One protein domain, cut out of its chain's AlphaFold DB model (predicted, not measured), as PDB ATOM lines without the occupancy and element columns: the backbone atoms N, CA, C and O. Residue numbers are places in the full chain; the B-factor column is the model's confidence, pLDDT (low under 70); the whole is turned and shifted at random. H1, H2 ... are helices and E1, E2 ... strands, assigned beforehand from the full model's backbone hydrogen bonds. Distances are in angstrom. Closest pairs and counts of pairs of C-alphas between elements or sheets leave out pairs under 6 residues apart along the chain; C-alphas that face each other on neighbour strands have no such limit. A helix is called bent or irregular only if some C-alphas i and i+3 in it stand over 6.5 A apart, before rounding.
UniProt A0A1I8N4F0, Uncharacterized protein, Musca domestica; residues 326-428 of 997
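Overview. This is residues 326 to 428 of the 997 residues of an uncharacterized protein of Musca domestica (UniProt A0A1I8N4F0). One seven-stranded sheet curls round into a nearly closed barrel, its edge strands E1 and E7 brought close together; the short helix H1 packs on E2, and the last helix, H2, only grazes the sheet. The printed part has 103 residues, with two named helices and seven named strands in the order E1 H1 E2 E3 E4 E5 E6 E7 H2, class mixed. The mixed sheet runs E1 E2 E3 E4 E5 E6 E7. The whole is compact, with a radius of gyration of the C-alphas of 13.4 A and spans of 36 by 32 by 28 A.

Along the chain. E1, residues 326 to 328, begins at C-alpha (-21.071, 30.725, 33.864). H1 is residues 334 to 337; E2, 344 to 351, is 24.0 A long. E3 is 357 to 361, E4 364 to 371 at 20.3 A, E5 378 to 382, E6 392 to 398 at 19.6 A and E7 401 to 408 at 21.1 A. H2, 418 to 428, 15.4 A, ends at C-alpha (-17.446, 40.514, 11.285).

Arrangement. The strongly twisted sheet is a folded sheet, bent back on itself: E1 E2 E3 E4 face E6 E7, with E5 as the hinge. E1 and E2 are parallel, N 347 and O 327 being 3.0 A apart; with H1 between they form a strand-helix-strand unit, its crossover right-handed. E2 to E7 form a meander, each strand the antiparallel neighbour of the one before; within hydrogen-bond range are, for instance, N 350 and O 358 at 2.9 A, and N 394 and O 406 at 2.8 A. The closest C-alphas of E1 and E7, Tyr 326 and Ile 404, are 6.0 A apart. H1 is on the sheet at a height of 7.7 A, only just over E2, on which 3 of its 4 C-alphas fall. H2 only grazes the sheet; its C-alpha 418 is 7.4 A from that of Met 364 in E4. Every O i to N i+4 pair of H2 is within hydrogen-bond range; H1 is too short for one.

Size, cuts and confidence. The C-alphas farthest apart, Arg 374 and Lys 426, are 37.6 A apart. The printed part has no cut and no long link. Its mean pLDDT is 73.3, with 33 residues under 70, among them 332 to 344.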
ATOM      1  N   TYR A 326     -21.304  30.247  35.231       76.81
ATOM      2  CA  TYR A 326     -21.071  30.725  33.864       76.81
ATOM      3  C   TYR A 326     -21.906  31.968  33.567       76.81
ATOM      4  O   TYR A 326     -23.102  31.990  33.859       76.81
ATOM      5  N   ARG A 327     -21.299  32.989  32.950       76.50
ATOM      6  CA  ARG A 327     -21.959  34.264  32.617       76.50
ATOM      7  C   ARG A 327     -21.822  34.579  31.126       76.50
ATOM      8  O   ARG A 327     -20.726  34.548  30.572       76.50
ATOM      9  N   TYR A 328     -22.947  34.886  30.484       79.81
ATOM     10  CA  TYR A 328     -22.992  35.277  29.076       79.81
ATOM     11  C   TYR A 328     -22.489  36.715  28.875       79.81
ATOM     12  O   TYR A 328     -22.822  37.601  29.662       79.81
ATOM     13  N   VAL A 329     -21.733  36.950  27.799       77.94
ATOM     14  CA  VAL A 329     -21.223  38.274  27.414       77.94
ATOM     15  C   VAL A 329     -21.522  38.564  25.943       77.94
ATOM     16  O   VAL A 329     -21.225  37.751  25.067       77.94
ATOM     17  N   LYS A 330     -22.088  39.748  25.653       71.12
ATOM     18  CA  LYS A 330     -22.398  40.194  24.279       71.12
ATOM     19  C   LYS A 330     -21.133  40.450  23.441       71.12
ATOM     20  O   LYS A 330     -21.154  40.243  22.232       71.12
ATOM     21  N   ASN A 331     -20.038  40.886  24.069       73.38
ATOM     22  CA  ASN A 331     -18.750  41.107  23.415       73.38
ATOM     23  C   ASN A 331     -17.887  39.824  23.430       73.38
ATOM     24  O   ASN A 331     -17.438  39.402  24.499       73.38
ATOM     25  N   PRO A 332     -17.586  39.206  22.274       68.88
ATOM     26  CA  PRO A 332     -16.820  37.960  22.220       68.88
ATOM     27  C   PRO A 332     -15.351  38.122  22.652       68.88
ATOM     28  O   PRO A 332     -14.719  37.130  23.004       68.88
ATOM     29  N   MET A 333     -14.802  39.344  22.662       68.06
ATOM     30  CA  MET A 333     -13.420  39.597  23.098       68.06
ATOM     31  C   MET A 333     -13.237  39.543  24.622       68.06
ATOM     32  O   MET A 333     -12.120  39.353  25.100       68.06
ATOM     33  N   GLU A 334     -14.310  39.705  25.398       68.50
ATOM     34  CA  GLU A 334     -14.257  39.681  26.867       68.50
ATOM     35  C   GLU A 334     -14.187  38.261  27.436       68.50
ATOM     36  O   GLU A 334     -13.645  38.073  28.521       68.50
ATOM     37  N   VAL A 335     -14.604  37.245  26.671       69.75
ATOM     38  CA  VAL A 335     -14.457  35.819  27.031       69.75
ATOM     39  C   VAL A 335     -12.990  35.435  27.282       69.75
ATOM     40  O   VAL A 335     -12.698  34.569  28.103       69.75
ATOM     41  N   PHE A 336     -12.051  36.129  26.631       66.00
ATOM     42  CA  PHE A 336     -10.608  35.932  26.796       66.00
ATOM     43  C   PHE A 336      -9.999  36.642  28.014       66.00
ATOM     44  O   PHE A 336      -8.805  36.484  28.260       66.00
ATOM     45  N   LYS A 337     -10.778  37.440  28.757       63.97
ATOM     46  CA  LYS A 337     -10.318  38.188  29.941       63.97
ATOM     47  C   LYS A 337     -10.609  37.466  31.267       63.97
ATOM     48  O   LYS A 337     -10.502  38.086  32.320       63.97
ATOM     49  N   ASN A 338     -10.981  36.182  31.234       56.94
ATOM     50  CA  ASN A 338     -11.222  35.391  32.447       56.94
ATOM     51  C   ASN A 338      -9.965  35.388  33.353       56.94
ATOM     52  O   ASN A 338      -8.904  34.959  32.891       56.94
ATOM     53  N   PRO A 339     -10.053  35.822  34.628       53.62
ATOM     54  CA  PRO A 339      -8.955  35.666  35.579       53.62
ATOM     55  C   PRO A 339      -8.716  34.176  35.860       53.62
ATOM     56  O   PRO A 339      -9.663  33.391  35.914       53.62
ATOM     57  N   GLN A 340      -7.456  33.766  36.049       52.28
ATOM     58  CA  GLN A 340      -7.120  32.338  36.178       52.28
ATOM     59  C   GLN A 340      -7.664  31.678  37.456       52.28
ATOM     60  O   GLN A 340      -7.816  30.457  37.487       52.28
ATOM     61  N   HIS A 341      -8.011  32.464  38.480       49.91
ATOM     62  CA  HIS A 341      -8.811  32.033  39.626       49.91
ATOM     63  C   HIS A 341      -9.981  33.001  39.830       49.91
ATOM     64  O   HIS A 341      -9.791  34.177  40.127       49.91
ATOM     65  N   GLY A 342     -11.196  32.487  39.644       47.19
ATOM     66  CA  GLY A 342     -12.461  33.186  39.841       47.19
ATOM     67  C   GLY A 342     -13.624  32.237  39.548       47.19
ATOM     68  O   GLY A 342     -13.569  31.458  38.599       47.19
ATOM     69  N   GLU A 343     -14.672  32.274  40.369       55.78
ATOM     70  CA  GLU A 343     -15.752  31.268  40.364       55.78
ATOM     71  C   GLU A 343     -16.683  31.333  39.135       55.78
ATOM     72  O   GLU A 343     -17.493  30.427  38.922       55.78
ATOM     73  N   VAL A 344     -16.564  32.386  38.314       64.25
ATOM     74  CA  VAL A 344     -17.442  32.669  37.169       64.25
ATOM     75  C   VAL A 344     -16.655  32.685  35.854       64.25
ATOM     76  O   VAL A 344     -15.818  33.558  35.633       64.25
ATOM     77  N   LYS A 345     -16.977  31.766  34.937       76.06
ATOM     78  CA  LYS A 345     -16.395  31.682  33.587       76.06
ATOM     79  C   LYS A 345     -17.277  32.382  32.547       76.06
ATOM     80  O   LYS A 345     -18.480  32.128  32.468       76.06
ATOM     81  N   LEU A 346     -16.692  33.247  31.720       79.81
ATOM     82  CA  LEU A 346     -17.427  33.960  30.668       79.81
ATOM     83  C   LEU A 346     -17.601  33.106  29.400       79.81
ATOM     84  O   LEU A 346     -16.719  32.315  29.055       79.81
ATOM     85  N   PHE A 347     -18.719  33.284  28.689       86.00
ATOM     86  CA  PHE A 347     -18.988  32.651  27.388       86.00
ATOM     87  C   PHE A 347     -19.761  33.577  26.434       86.00
ATOM     88  O   PHE A 347     -20.446  34.505  26.867       86.00
ATOM     89  N   SER A 348     -19.667  33.331  25.123       83.75
ATOM     90  CA  SER A 348     -20.329  34.143  24.088       83.75
ATOM     91  C   SER A 348     -20.667  33.328  22.830       83.75
ATOM     92  O   SER A 348     -20.300  32.156  22.720       83.75
ATOM     93  N   PHE A 349     -21.362  33.938  21.865       84.88
ATOM     94  CA  PHE A 349     -21.730  33.322  20.586       84.88
ATOM     95  C   PHE A 349     -21.159  34.104  19.398       84.88
ATOM     96  O   PHE A 349     -21.219  35.329  19.368       84.88
ATOM     97  N   LEU A 350     -20.679  33.393  18.373       81.25
ATOM     98  CA  LEU A 350     -20.337  33.967  17.064       81.25
ATOM     99  C   LEU A 350     -21.148  33.323  15.932       81.25
ATOM    100  O   LEU A 350     -21.450  32.130  16.006       81.25
ATOM    101  N   PRO A 351     -21.446  34.055  14.845       73.88
ATOM    102  CA  PRO A 351     -21.994  33.461  13.632       73.88
ATOM    103  C   PRO A 351     -20.967  32.551  12.934       73.88
ATOM    104  O   PRO A 351     -19.767  32.831  12.865       73.88
ATOM    105  N   SER A 352     -21.460  31.443  12.393       69.69
ATOM    106  CA  SER A 352     -20.750  30.553  11.477       69.69
ATOM    107  C   SER A 352     -20.741  31.129  10.060       69.69
ATOM    108  O   SER A 352     -21.562  31.969   9.706       69.69
ATOM    109  N   PHE A 353     -19.882  30.586   9.194       56.00
ATOM    110  CA  PHE A 353     -19.873  30.888   7.757       56.00
ATOM    111  C   PHE A 353     -21.213  30.566   7.057       56.00
ATOM    112  O   PHE A 353     -21.486  31.092   5.988       56.00
ATOM    113  N   LYS A 354     -22.054  29.717   7.668       58.31
ATOM    114  CA  LYS A 354     -23.423  29.391   7.221       58.31
ATOM    115  C   LYS A 354     -24.524  30.090   8.048       58.31
ATOM    116  O   LYS A 354     -25.603  29.537   8.192       58.31
ATOM    117  N   GLY A 355     -24.233  31.213   8.710       60.91
ATOM    118  CA  GLY A 355     -25.184  31.952   9.565       60.91
ATOM    119  C   GLY A 355     -25.432  31.356  10.963       60.91
ATOM    120  O   GLY A 355     -25.596  32.100  11.925       60.91
ATOM    121  N   ASN A 356     -25.380  30.028  11.119       72.88
ATOM    122  CA  ASN A 356     -25.657  29.338  12.392       72.88
ATOM    123  C   ASN A 356     -24.776  29.819  13.563       72.88
ATOM    124  O   ASN A 356     -23.568  29.979  13.396       72.88
ATOM    125  N   ARG A 357     -25.341  29.968  14.769       76.19
ATOM    126  CA  ARG A 357     -24.580  30.359  15.974       76.19
ATOM    127  C   ARG A 357     -23.582  29.267  16.399       76.19
ATOM    128  O   ARG A 357     -23.847  28.072  16.266       76.19
ATOM    129  N   VAL A 358     -22.436  29.688  16.927       85.75
ATOM    130  CA  VAL A 358     -21.338  28.845  17.428       85.75
ATOM    131  C   VAL A 358     -20.959  29.337  18.822       85.75
ATOM    132  O   VAL A 358     -20.762  30.538  19.005       85.75
ATOM    133  N   LEU A 359     -20.871  28.431  19.795       86.06
ATOM    134  CA  LEU A 359     -20.566  28.756  21.188       86.06
ATOM    135  C   LEU A 359     -19.052  28.894  21.396       86.06
ATOM    136  O   LEU A 359     -18.276  28.067  20.908       86.06
ATOM    137  N   ILE A 360     -18.647  29.914  22.152       85.31
ATOM    138  CA  ILE A 360     -17.278  30.121  22.630       85.31
ATOM    139  C   ILE A 360     -17.284  30.103  24.151       85.31
ATOM    140  O   ILE A 360     -18.019  30.865  24.780       85.31
ATOM    141  N   LEU A 361     -16.429  29.261  24.718       82.88
ATOM    142  CA  LEU A 361     -16.137  29.189  26.142       82.88
ATOM    143  C   LEU A 361     -14.614  29.111  26.280       82.88
ATOM    144  O   LEU A 361     -13.992  28.245  25.662       82.88
ATOM    145  N   GLU A 362     -14.028  30.025  27.058       77.81
ATOM    146  CA  GLU A 362     -12.568  30.181  27.177       77.81
ATOM    147  C   GLU A 362     -11.906  30.337  25.786       77.81
ATOM    148  O   GLU A 362     -12.329  31.182  24.995       77.81
ATOM    149  N   ASN A 363     -10.907  29.512  25.452       77.25
ATOM    150  CA  ASN A 363     -10.225  29.526  24.152       77.25
ATOM    151  C   ASN A 363     -10.829  28.540  23.129       77.25
ATOM    152  O   ASN A 363     -10.241  28.323  22.064       77.25
ATOM    153  N   MET A 364     -11.991  27.945  23.435       82.19
ATOM    154  CA  MET A 364     -12.544  26.787  22.725       82.19
ATOM    155  C   MET A 364     -13.858  27.099  22.002       82.19
ATOM    156  O   MET A 364     -14.659  27.934  22.417       82.19
ATOM    157  N   ILE A 365     -14.074  26.395  20.889       85.19
ATOM    158  CA  ILE A 365     -15.202  26.570  19.968       85.19
ATOM    159  C   ILE A 365     -16.037  25.294  19.970       85.19
ATOM    160  O   ILE A 365     -15.507  24.197  19.758       85.19
ATOM    161  N   TYR A 366     -17.349  25.449  20.128       85.56
ATOM    162  CA  TYR A 366     -18.305  24.352  20.123       85.56
ATOM    163  C   TYR A 366     -19.404  24.587  19.087       85.56
ATOM    164  O   TYR A 366     -20.018  25.654  19.014       85.56
ATOM    165  N   HIS A 367     -19.662  23.565  18.278       85.69
ATOM    166  CA  HIS A 367     -20.726  23.564  17.284       85.69
ATOM    167  C   HIS A 367     -22.015  22.990  17.864       85.69
ATOM    168  O   HIS A 367     -21.973  22.090  18.700       85.69
ATOM    169  N   PHE A 368     -23.153  23.497  17.388       84.25
ATOM    170  CA  PHE A 368     -24.464  22.918  17.668       84.25
ATOM    171  C   PHE A 368     -24.485  21.437  17.261       84.25
ATOM    172  O   PHE A 368     -24.099  21.100  16.139       84.25
ATOM    173  N   ASP A 369     -24.926  20.579  18.178       81.69
ATOM    174  CA  ASP A 369     -25.076  19.136  17.983       81.69
ATOM    175  C   ASP A 369     -26.573  18.801  17.864       81.69
ATOM    176  O   ASP A 369     -27.068  18.499  16.779       81.69
ATOM    177  N   THR A 370     -27.321  18.956  18.960       81.06
ATOM    178  CA  THR A 370     -28.754  18.625  19.053       81.06
ATOM    179  C   THR A 370     -29.475  19.496  20.092       81.06
ATOM    180  O   THR A 370     -28.851  20.051  20.998       81.06
ATOM    181  N   ARG A 371     -30.811  19.595  20.006       79.81
ATOM    182  CA  ARG A 371     -31.675  20.242  21.016       79.81
ATOM    183  C   ARG A 371     -32.594  19.204  21.667       79.81
ATOM    184  O   ARG A 371     -33.247  18.424  20.980       79.81
ATOM    185  N   GLY A 372     -32.632  19.169  22.996       73.44
ATOM    186  CA  GLY A 372     -33.431  18.232  23.783       73.44
ATOM    187  C   GLY A 372     -34.883  18.689  23.931       73.44
ATOM    188  O   GLY A 372     -35.170  19.596  24.708       73.44
ATOM    189  N   GLY A 373     -35.806  18.007  23.249       55.25
ATOM    190  CA  GLY A 373     -37.213  18.419  23.113       55.25
ATOM    191  C   GLY A 373     -38.093  18.454  24.376       55.25
ATOM    192  O   GLY A 373     -39.267  18.764  24.250       55.25
ATOM    193  N   ARG A 374     -37.583  18.140  25.580       54.31
ATOM    194  CA  ARG A 374     -38.353  18.251  26.847       54.31
ATOM    195  C   ARG A 374     -37.908  19.371  27.787       54.31
ATOM    196  O   ARG A 374     -38.661  19.731  28.679       54.31
ATOM    197  N   ASN A 375     -36.690  19.884  27.620       62.59
ATOM    198  CA  ASN A 375     -36.067  20.817  28.568       62.59
ATOM    199  C   ASN A 375     -35.547  22.087  27.870       62.59
ATOM    200  O   ASN A 375     -34.823  22.866  28.471       62.59
ATOM    201  N   GLY A 376     -35.764  22.241  26.560       66.56
ATOM    202  CA  GLY A 376     -35.173  23.322  25.759       66.56
ATOM    203  C   GLY A 376     -33.643  23.261  25.588       66.56
ATOM    204  O   GLY A 376     -33.128  23.920  24.683       66.56
ATOM    205  N   ARG A 377     -32.941  22.453  26.403       79.94
ATOM    206  CA  ARG A 377     -31.478  22.291  26.456       79.94
ATOM    207  C   ARG A 377     -30.855  22.062  25.085       79.94
ATOM    208  O   ARG A 377     -31.305  21.205  24.327       79.94
ATOM    209  N   ILE A 378     -29.775  22.779  24.808       83.88
ATOM    210  CA  ILE A 378     -28.987  22.666  23.582       83.88
ATOM    211  C   ILE A 378     -27.647  22.023  23.929       83.88
ATOM    212  O   ILE A 378     -26.963  22.446  24.864       83.88
ATOM    213  N   TYR A 379     -27.280  21.001  23.165       86.00
ATOM    214  CA  TYR A 379     -26.009  20.303  23.266       86.00
ATOM    215  C   TYR A 379     -25.048  20.833  22.204       86.00
ATOM    216  O   TYR A 379     -25.404  20.980  21.032       86.00
ATOM    217  N   TRP A 380     -23.817  21.096  22.628       87.94
ATOM    218  CA  TRP A 380     -22.738  21.617  21.804       87.94
ATOM    219  C   TRP A 380     -21.534  20.679  21.894       87.94
ATOM    220  O   TRP A 380     -21.135  20.285  22.991       87.94
ATOM    221  N   THR A 381     -20.931  20.346  20.759       85.62
ATOM    222  CA  THR A 381     -19.776  19.438  20.669       85.62
ATOM    223  C   THR A 381     -18.551  20.200  20.157       85.62
ATOM    224  O   THR A 381     -18.672  21.088  19.309       85.62
ATOM    225  N   CYS A 382     -17.369  19.896  20.705       83.94
ATOM    226  CA  CYS A 382     -16.121  20.587  20.372       83.94
ATOM    227  C   CYS A 382     -15.788  20.528  18.865       83.94
ATOM    228  O   CYS A 382     -16.091  19.550  18.180       83.94
ATOM    229  N   PHE A 383     -15.169  21.590  18.338       78.00
ATOM    230  CA  PHE A 383     -14.862  21.735  16.911       78.00
ATOM    231  C   PHE A 383     -13.810  20.747  16.373       78.00
ATOM    232  O   PHE A 383     -13.847  20.435  15.179       78.00
ATOM    233  N   ASP A 384     -12.888  20.240  17.202       69.62
ATOM    234  CA  ASP A 384     -11.791  19.390  16.722       69.62
ATOM    235  C   ASP A 384     -12.250  17.964  16.347       69.62
ATOM    236  O   ASP A 384     -12.279  17.021  17.145       69.62
ATOM    237  N   LYS A 385     -12.583  17.815  15.061       55.97
ATOM    238  CA  LYS A 385     -12.932  16.540  14.420       55.97
ATOM    239  C   LYS A 385     -11.728  15.633  14.147       55.97
ATOM    240  O   LYS A 385     -11.940  14.461  13.840       55.97
ATOM    241  N   VAL A 386     -10.494  16.140  14.215       54.88
ATOM    242  CA  VAL A 386      -9.279  15.373  13.892       54.88
ATOM    243  C   VAL A 386      -8.908  14.461  15.060       54.88
ATOM    244  O   VAL A 386      -8.608  13.289  14.848       54.88
ATOM    245  N   LEU A 387      -9.011  14.970  16.290       55.25
ATOM    246  CA  LEU A 387      -8.620  14.258  17.515       55.25
ATOM    247  C   LEU A 387      -9.791  13.600  18.271       55.25
ATOM    248  O   LEU A 387      -9.601  13.095  19.377       55.25
ATOM    249  N   ARG A 388     -10.994  13.572  17.669       60.25
ATOM    250  CA  ARG A 388     -12.238  13.011  18.245       60.25
ATOM    251  C   ARG A 388     -12.465  13.463  19.696       60.25
ATOM    252  O   ARG A 388     -12.662  12.641  20.590       60.25
ATOM    253  N   CYS A 389     -12.418  14.775  19.923       73.31
ATOM    254  CA  CYS A 389     -12.610  15.340  21.253       73.31
ATOM    255  C   CYS A 389     -14.002  14.998  21.813       73.31
ATOM    256  O   CYS A 389     -15.022  15.282  21.186       73.31
ATOM    257  N   ASN A 390     -14.041  14.418  23.017       72.75
ATOM    258  CA  ASN A 390     -15.281  14.017  23.694       72.75
ATOM    259  C   ASN A 390     -15.893  15.126  24.576       72.75
ATOM    260  O   ASN A 390     -16.944  14.907  25.175       72.75
ATOM    261  N   CYS A 391     -15.260  16.303  24.659       79.56
ATOM    262  CA  CYS A 391     -15.788  17.448  25.399       79.56
ATOM    263  C   CYS A 391     -17.076  18.000  24.756       79.56
ATOM    264  O   CYS A 391     -17.117  18.323  23.561       79.56
ATOM    265  N   ARG A 392     -18.124  18.123  25.576       82.94
ATOM    266  CA  ARG A 392     -19.446  18.653  25.225       82.94
ATOM    267  C   ARG A 392     -19.910  19.685  26.244       82.94
ATOM    268  O   ARG A 392     -19.665  19.532  27.437       82.94
ATOM    269  N   VAL A 393     -20.659  20.681  25.783       86.56
ATOM    270  CA  VAL A 393     -21.294  21.705  26.623       86.56
ATOM    271  C   VAL A 393     -22.807  21.606  26.467       86.56
ATOM    272  O   VAL A 393     -23.313  21.385  25.371       86.56
ATOM    273  N   THR A 394     -23.546  21.754  27.561       85.31
ATOM    274  CA  THR A 394     -25.012  21.805  27.577       85.31
ATOM    275  C   THR A 394     -25.451  23.175  28.072       85.31
ATOM    276  O   THR A 394     -25.130  23.544  29.202       85.31
ATOM    277  N   THR A 395     -26.196  23.912  27.249       85.50
ATOM    278  CA  THR A 395     -26.825  25.184  27.634       85.50
ATOM    279  C   THR A 395     -28.327  25.016  27.814       85.50
ATOM    280  O   THR A 395     -28.956  24.259  27.079       85.50
ATOM    281  N   GLU A 396     -28.915  25.763  28.735       83.00
ATOM    282  CA  GLU A 396     -30.360  25.878  28.955       83.00
ATOM    283  C   GLU A 396     -30.746  27.358  28.872       83.00
ATOM    284  O   GLU A 396     -29.900  28.226  29.096       83.00
ATOM    285  N   ASN A 397     -31.987  27.651  28.484       77.19
ATOM    286  CA  ASN A 397     -32.495  29.020  28.452       77.19
ATOM    287  C   ASN A 397     -33.377  29.218  29.684       77.19
ATOM    288  O   ASN A 397     -34.345  28.478  29.859       77.19
ATOM    289  N   VAL A 398     -33.013  30.161  30.549       74.44
ATOM    290  CA  VAL A 398     -33.705  30.451  31.810       74.44
ATOM    291  C   VAL A 398     -34.224  31.886  31.712       74.44
ATOM    292  O   VAL A 398     -33.494  32.847  31.958       74.44
ATOM    293  N   GLY A 399     -35.469  32.023  31.245       69.50
ATOM    294  CA  GLY A 399     -35.994  33.297  30.737       69.50
ATOM    295  C   GLY A 399     -35.183  33.793  29.532       69.50
ATOM    296  O   GLY A 399     -34.715  32.991  28.724       69.50
ATOM    297  N   ASP A 400     -34.937  35.102  29.466       57.81
ATOM    298  CA  ASP A 400     -34.106  35.757  28.435       57.81
ATOM    299  C   ASP A 400     -32.593  35.482  28.546       57.81
ATOM    300  O   ASP A 400     -31.787  36.016  27.778       57.81
ATOM    301  N   LYS A 401     -32.159  34.671  29.518       64.69
ATOM    302  CA  LYS A 401     -30.738  34.422  29.784       64.69
ATOM    303  C   LYS A 401     -30.374  32.971  29.482       64.69
ATOM    304  O   LYS A 401     -30.830  32.033  30.134       64.69
ATOM    305  N   ILE A 402     -29.466  32.800  28.526       78.81
ATOM    306  CA  ILE A 402     -28.810  31.516  28.263       78.81
ATOM    307  C   ILE A 402     -27.810  31.247  29.395       78.81
ATOM    308  O   ILE A 402     -27.020  32.126  29.747       78.81
ATOM    309  N   GLN A 403     -27.792  30.024  29.924       80.00
ATOM    310  CA  GLN A 403     -26.846  29.568  30.945       80.00
ATOM    311  C   GLN A 403     -26.212  28.230  30.540       80.00
ATOM    312  O   GLN A 403     -26.871  27.363  29.964       80.00
ATOM    313  N   ILE A 404     -24.927  28.030  30.849       82.62
ATOM    314  CA  ILE A 404     -24.277  26.716  30.736       82.62
ATOM    315  C   ILE A 404     -24.620  25.899  31.986       82.62
ATOM    316  O   ILE A 404     -24.275  26.285  33.098       82.62
ATOM    317  N   VAL A 405     -25.285  24.760  31.788       79.50
ATOM    318  CA  VAL A 405     -25.709  23.842  32.862       79.50
ATOM    319  C   VAL A 405     -24.637  22.800  33.160       79.50
ATOM    320  O   VAL A 405     -24.483  22.360  34.297       79.50
ATOM    321  N   ARG A 406     -23.919  22.348  32.127       78.75
ATOM    322  CA  ARG A 406     -22.901  21.305  32.264       78.75
ATOM    323  C   ARG A 406     -21.864  21.387  31.155       78.75
ATOM    324  O   ARG A 406     -22.222  21.446  29.982       78.75
ATOM    325  N   VAL A 407     -20.599  21.252  31.530       81.44
ATOM    326  CA  VAL A 407     -19.518  20.821  30.636       81.44
ATOM    327  C   VAL A 407     -19.217  19.355  30.973       81.44
ATOM    328  O   VAL A 407     -19.204  18.981  32.147       81.44
ATOM    329  N   SER A 408     -19.078  18.482  29.976       75.94
ATOM    330  CA  SER A 408     -18.801  17.057  30.183       75.94
ATOM    331  C   SER A 408     -17.733  16.537  29.236       75.94
ATOM    332  O   SER A 408     -17.888  16.642  28.022       75.94
ATOM    333  N   GLY A 409     -16.732  15.877  29.815       71.06
ATOM    334  CA  GLY A 409     -15.549  15.387  29.115       71.06
ATOM    335  C   GLY A 409     -14.432  16.429  29.104       71.06
ATOM    336  O   GLY A 409     -14.689  17.627  29.076       71.06
ATOM    337  N   GLU A 410     -13.196  15.951  29.139       72.19
ATOM    338  CA  GLU A 410     -11.992  16.772  29.017       72.19
ATOM    339  C   GLU A 410     -11.589  16.904  27.541       72.19
ATOM    340  O   GLU A 410     -11.946  16.066  26.701       72.19
ATOM    341  N   HIS A 411     -10.846  17.959  27.204       74.06
ATOM    342  CA  HIS A 411     -10.289  18.108  25.863       74.06
ATOM    343  C   HIS A 411      -9.099  17.167  25.672       74.06
ATOM    344  O   HIS A 411      -8.084  17.288  26.348       74.06
ATOM    345  N   SER A 412      -9.181  16.274  24.683       70.19
ATOM    346  CA  SER A 412      -8.070  15.398  24.277       70.19
ATOM    347  C   SER A 412      -6.992  16.116  23.442       70.19
ATOM    348  O   SER A 412      -6.189  15.466  22.774       70.19
ATOM    349  N   HIS A 413      -6.989  17.453  23.440       71.00
ATOM    350  CA  HIS A 413      -6.095  18.304  22.661       71.00
ATOM    351  C   HIS A 413      -5.797  19.606  23.414       71.00
ATOM    352  O   HIS A 413      -6.700  20.204  23.992       71.00
ATOM    353  N   SER A 414      -4.546  20.075  23.362       58.97
ATOM    354  CA  SER A 414      -4.115  21.362  23.940       58.97
ATOM    355  C   SER A 414      -4.120  22.519  22.929       58.97
ATOM    356  O   SER A 414      -3.517  23.564  23.164       58.97
ATOM    357  N   GLN A 415      -4.747  22.333  21.761       66.19
ATOM    358  CA  GLN A 415      -4.714  23.324  20.689       66.19
ATOM    359  C   GLN A 415      -5.838  24.359  20.827       66.19
ATOM    360  O   GLN A 415      -6.954  24.144  20.348       66.19
ATOM    361  N   ASP A 416      -5.491  25.513  21.396       69.38
ATOM    362  CA  ASP A 416      -6.347  26.696  21.487       69.38
ATOM    363  C   ASP A 416      -6.894  27.144  20.123       69.38
ATOM    364  O   ASP A 416      -6.168  27.283  19.132       69.38
ATOM    365  N   HIS A 417      -8.184  27.476  20.075       74.75
ATOM    366  CA  HIS A 417      -8.841  27.958  18.857       74.75
ATOM    367  C   HIS A 417      -8.795  29.489  18.694       74.75
ATOM    368  O   HIS A 417      -9.383  30.026  17.751       74.75
ATOM    369  N   ARG A 418      -8.048  30.203  19.550       73.75
ATOM    370  CA  ARG A 418      -7.951  31.677  19.600       73.75
ATOM    371  C   ARG A 418      -7.699  32.331  18.234       73.75
ATOM    372  O   ARG A 418      -8.480  33.178  17.812       73.75
ATOM    373  N   GLN A 419      -6.720  31.841  17.463       71.00
ATOM    374  CA  GLN A 419      -6.434  32.355  16.108       71.00
ATOM    375  C   GLN A 419      -7.617  32.225  15.126       71.00
ATOM    376  O   GLN A 419      -7.704  32.971  14.149       71.00
ATOM    377  N   HIS A 420      -8.501  31.245  15.330       72.31
ATOM    378  CA  HIS A 420      -9.694  31.046  14.509       72.31
ATOM    379  C   HIS A 420     -10.828  31.987  14.935       72.31
ATOM    380  O   HIS A 420     -11.572  32.468  14.080       72.31
ATOM    381  N   ILE A 421     -10.917  32.300  16.232       76.25
ATOM    382  CA  ILE A 421     -11.857  33.278  16.784       76.25
ATOM    383  C   ILE A 421     -11.476  34.693  16.322       76.25
ATOM    384  O   ILE A 421     -12.304  35.367  15.709       76.25
ATOM    385  N   ASP A 422     -10.211  35.101  16.475       75.88
ATOM    386  CA  ASP A 422      -9.720  36.428  16.064       75.88
ATOM    387  C   ASP A 422      -9.972  36.710  14.573       75.88
ATOM    388  O   ASP A 422     -10.408  37.798  14.190       75.88
ATOM    389  N   LYS A 423      -9.747  35.710  13.705       76.19
ATOM    390  CA  LYS A 423     -10.028  35.814  12.261       76.19
ATOM    391  C   LYS A 423     -11.518  35.996  11.963       76.19
ATOM    392  O   LYS A 423     -11.857  36.735  11.039       76.19
ATOM    393  N   ARG A 424     -12.408  35.348  12.726       77.00
ATOM    394  CA  ARG A 424     -13.865  35.517  12.584       77.00
ATOM    395  C   ARG A 424     -14.307  36.901  13.057       77.00
ATOM    396  O   ARG A 424     -15.035  37.564  12.327       77.00
ATOM    397  N   ILE A 425     -13.812  37.371  14.204       76.94
ATOM    398  CA  ILE A 425     -14.139  38.700  14.749       76.94
ATOM    399  C   ILE A 425     -13.692  39.810  13.789       76.94
ATOM    400  O   ILE A 425     -14.503  40.660  13.428       76.94
ATOM    401  N   LYS A 426     -12.453  39.755  13.273       76.88
ATOM    402  CA  LYS A 426     -11.967  40.718  12.266       76.88
ATOM    403  C   LYS A 426     -12.843  40.750  11.008       76.88
ATOM    404  O   LYS A 426     -13.101  41.832  10.491       76.88
ATOM    405  N   LYS A 427     -13.344  39.594  10.552       70.00
ATOM    406  CA  LYS A 427     -14.235  39.512   9.382       70.00
ATOM    407  C   LYS A 427     -15.639  40.080   9.653       70.00
ATOM    408  O   LYS A 427     -16.228  40.679   8.759       70.00
ATOM    409  N   ILE A 428     -16.165  39.918  10.868       69.38
ATOM    410  CA  ILE A 428     -17.446  40.514  11.285       69.38
ATOM    411  C   ILE A 428     -17.322  42.043  11.354       69.38
ATOM    412  O   ILE A 428     -18.190  42.746  10.846       69.38
TER     413      ILE A 428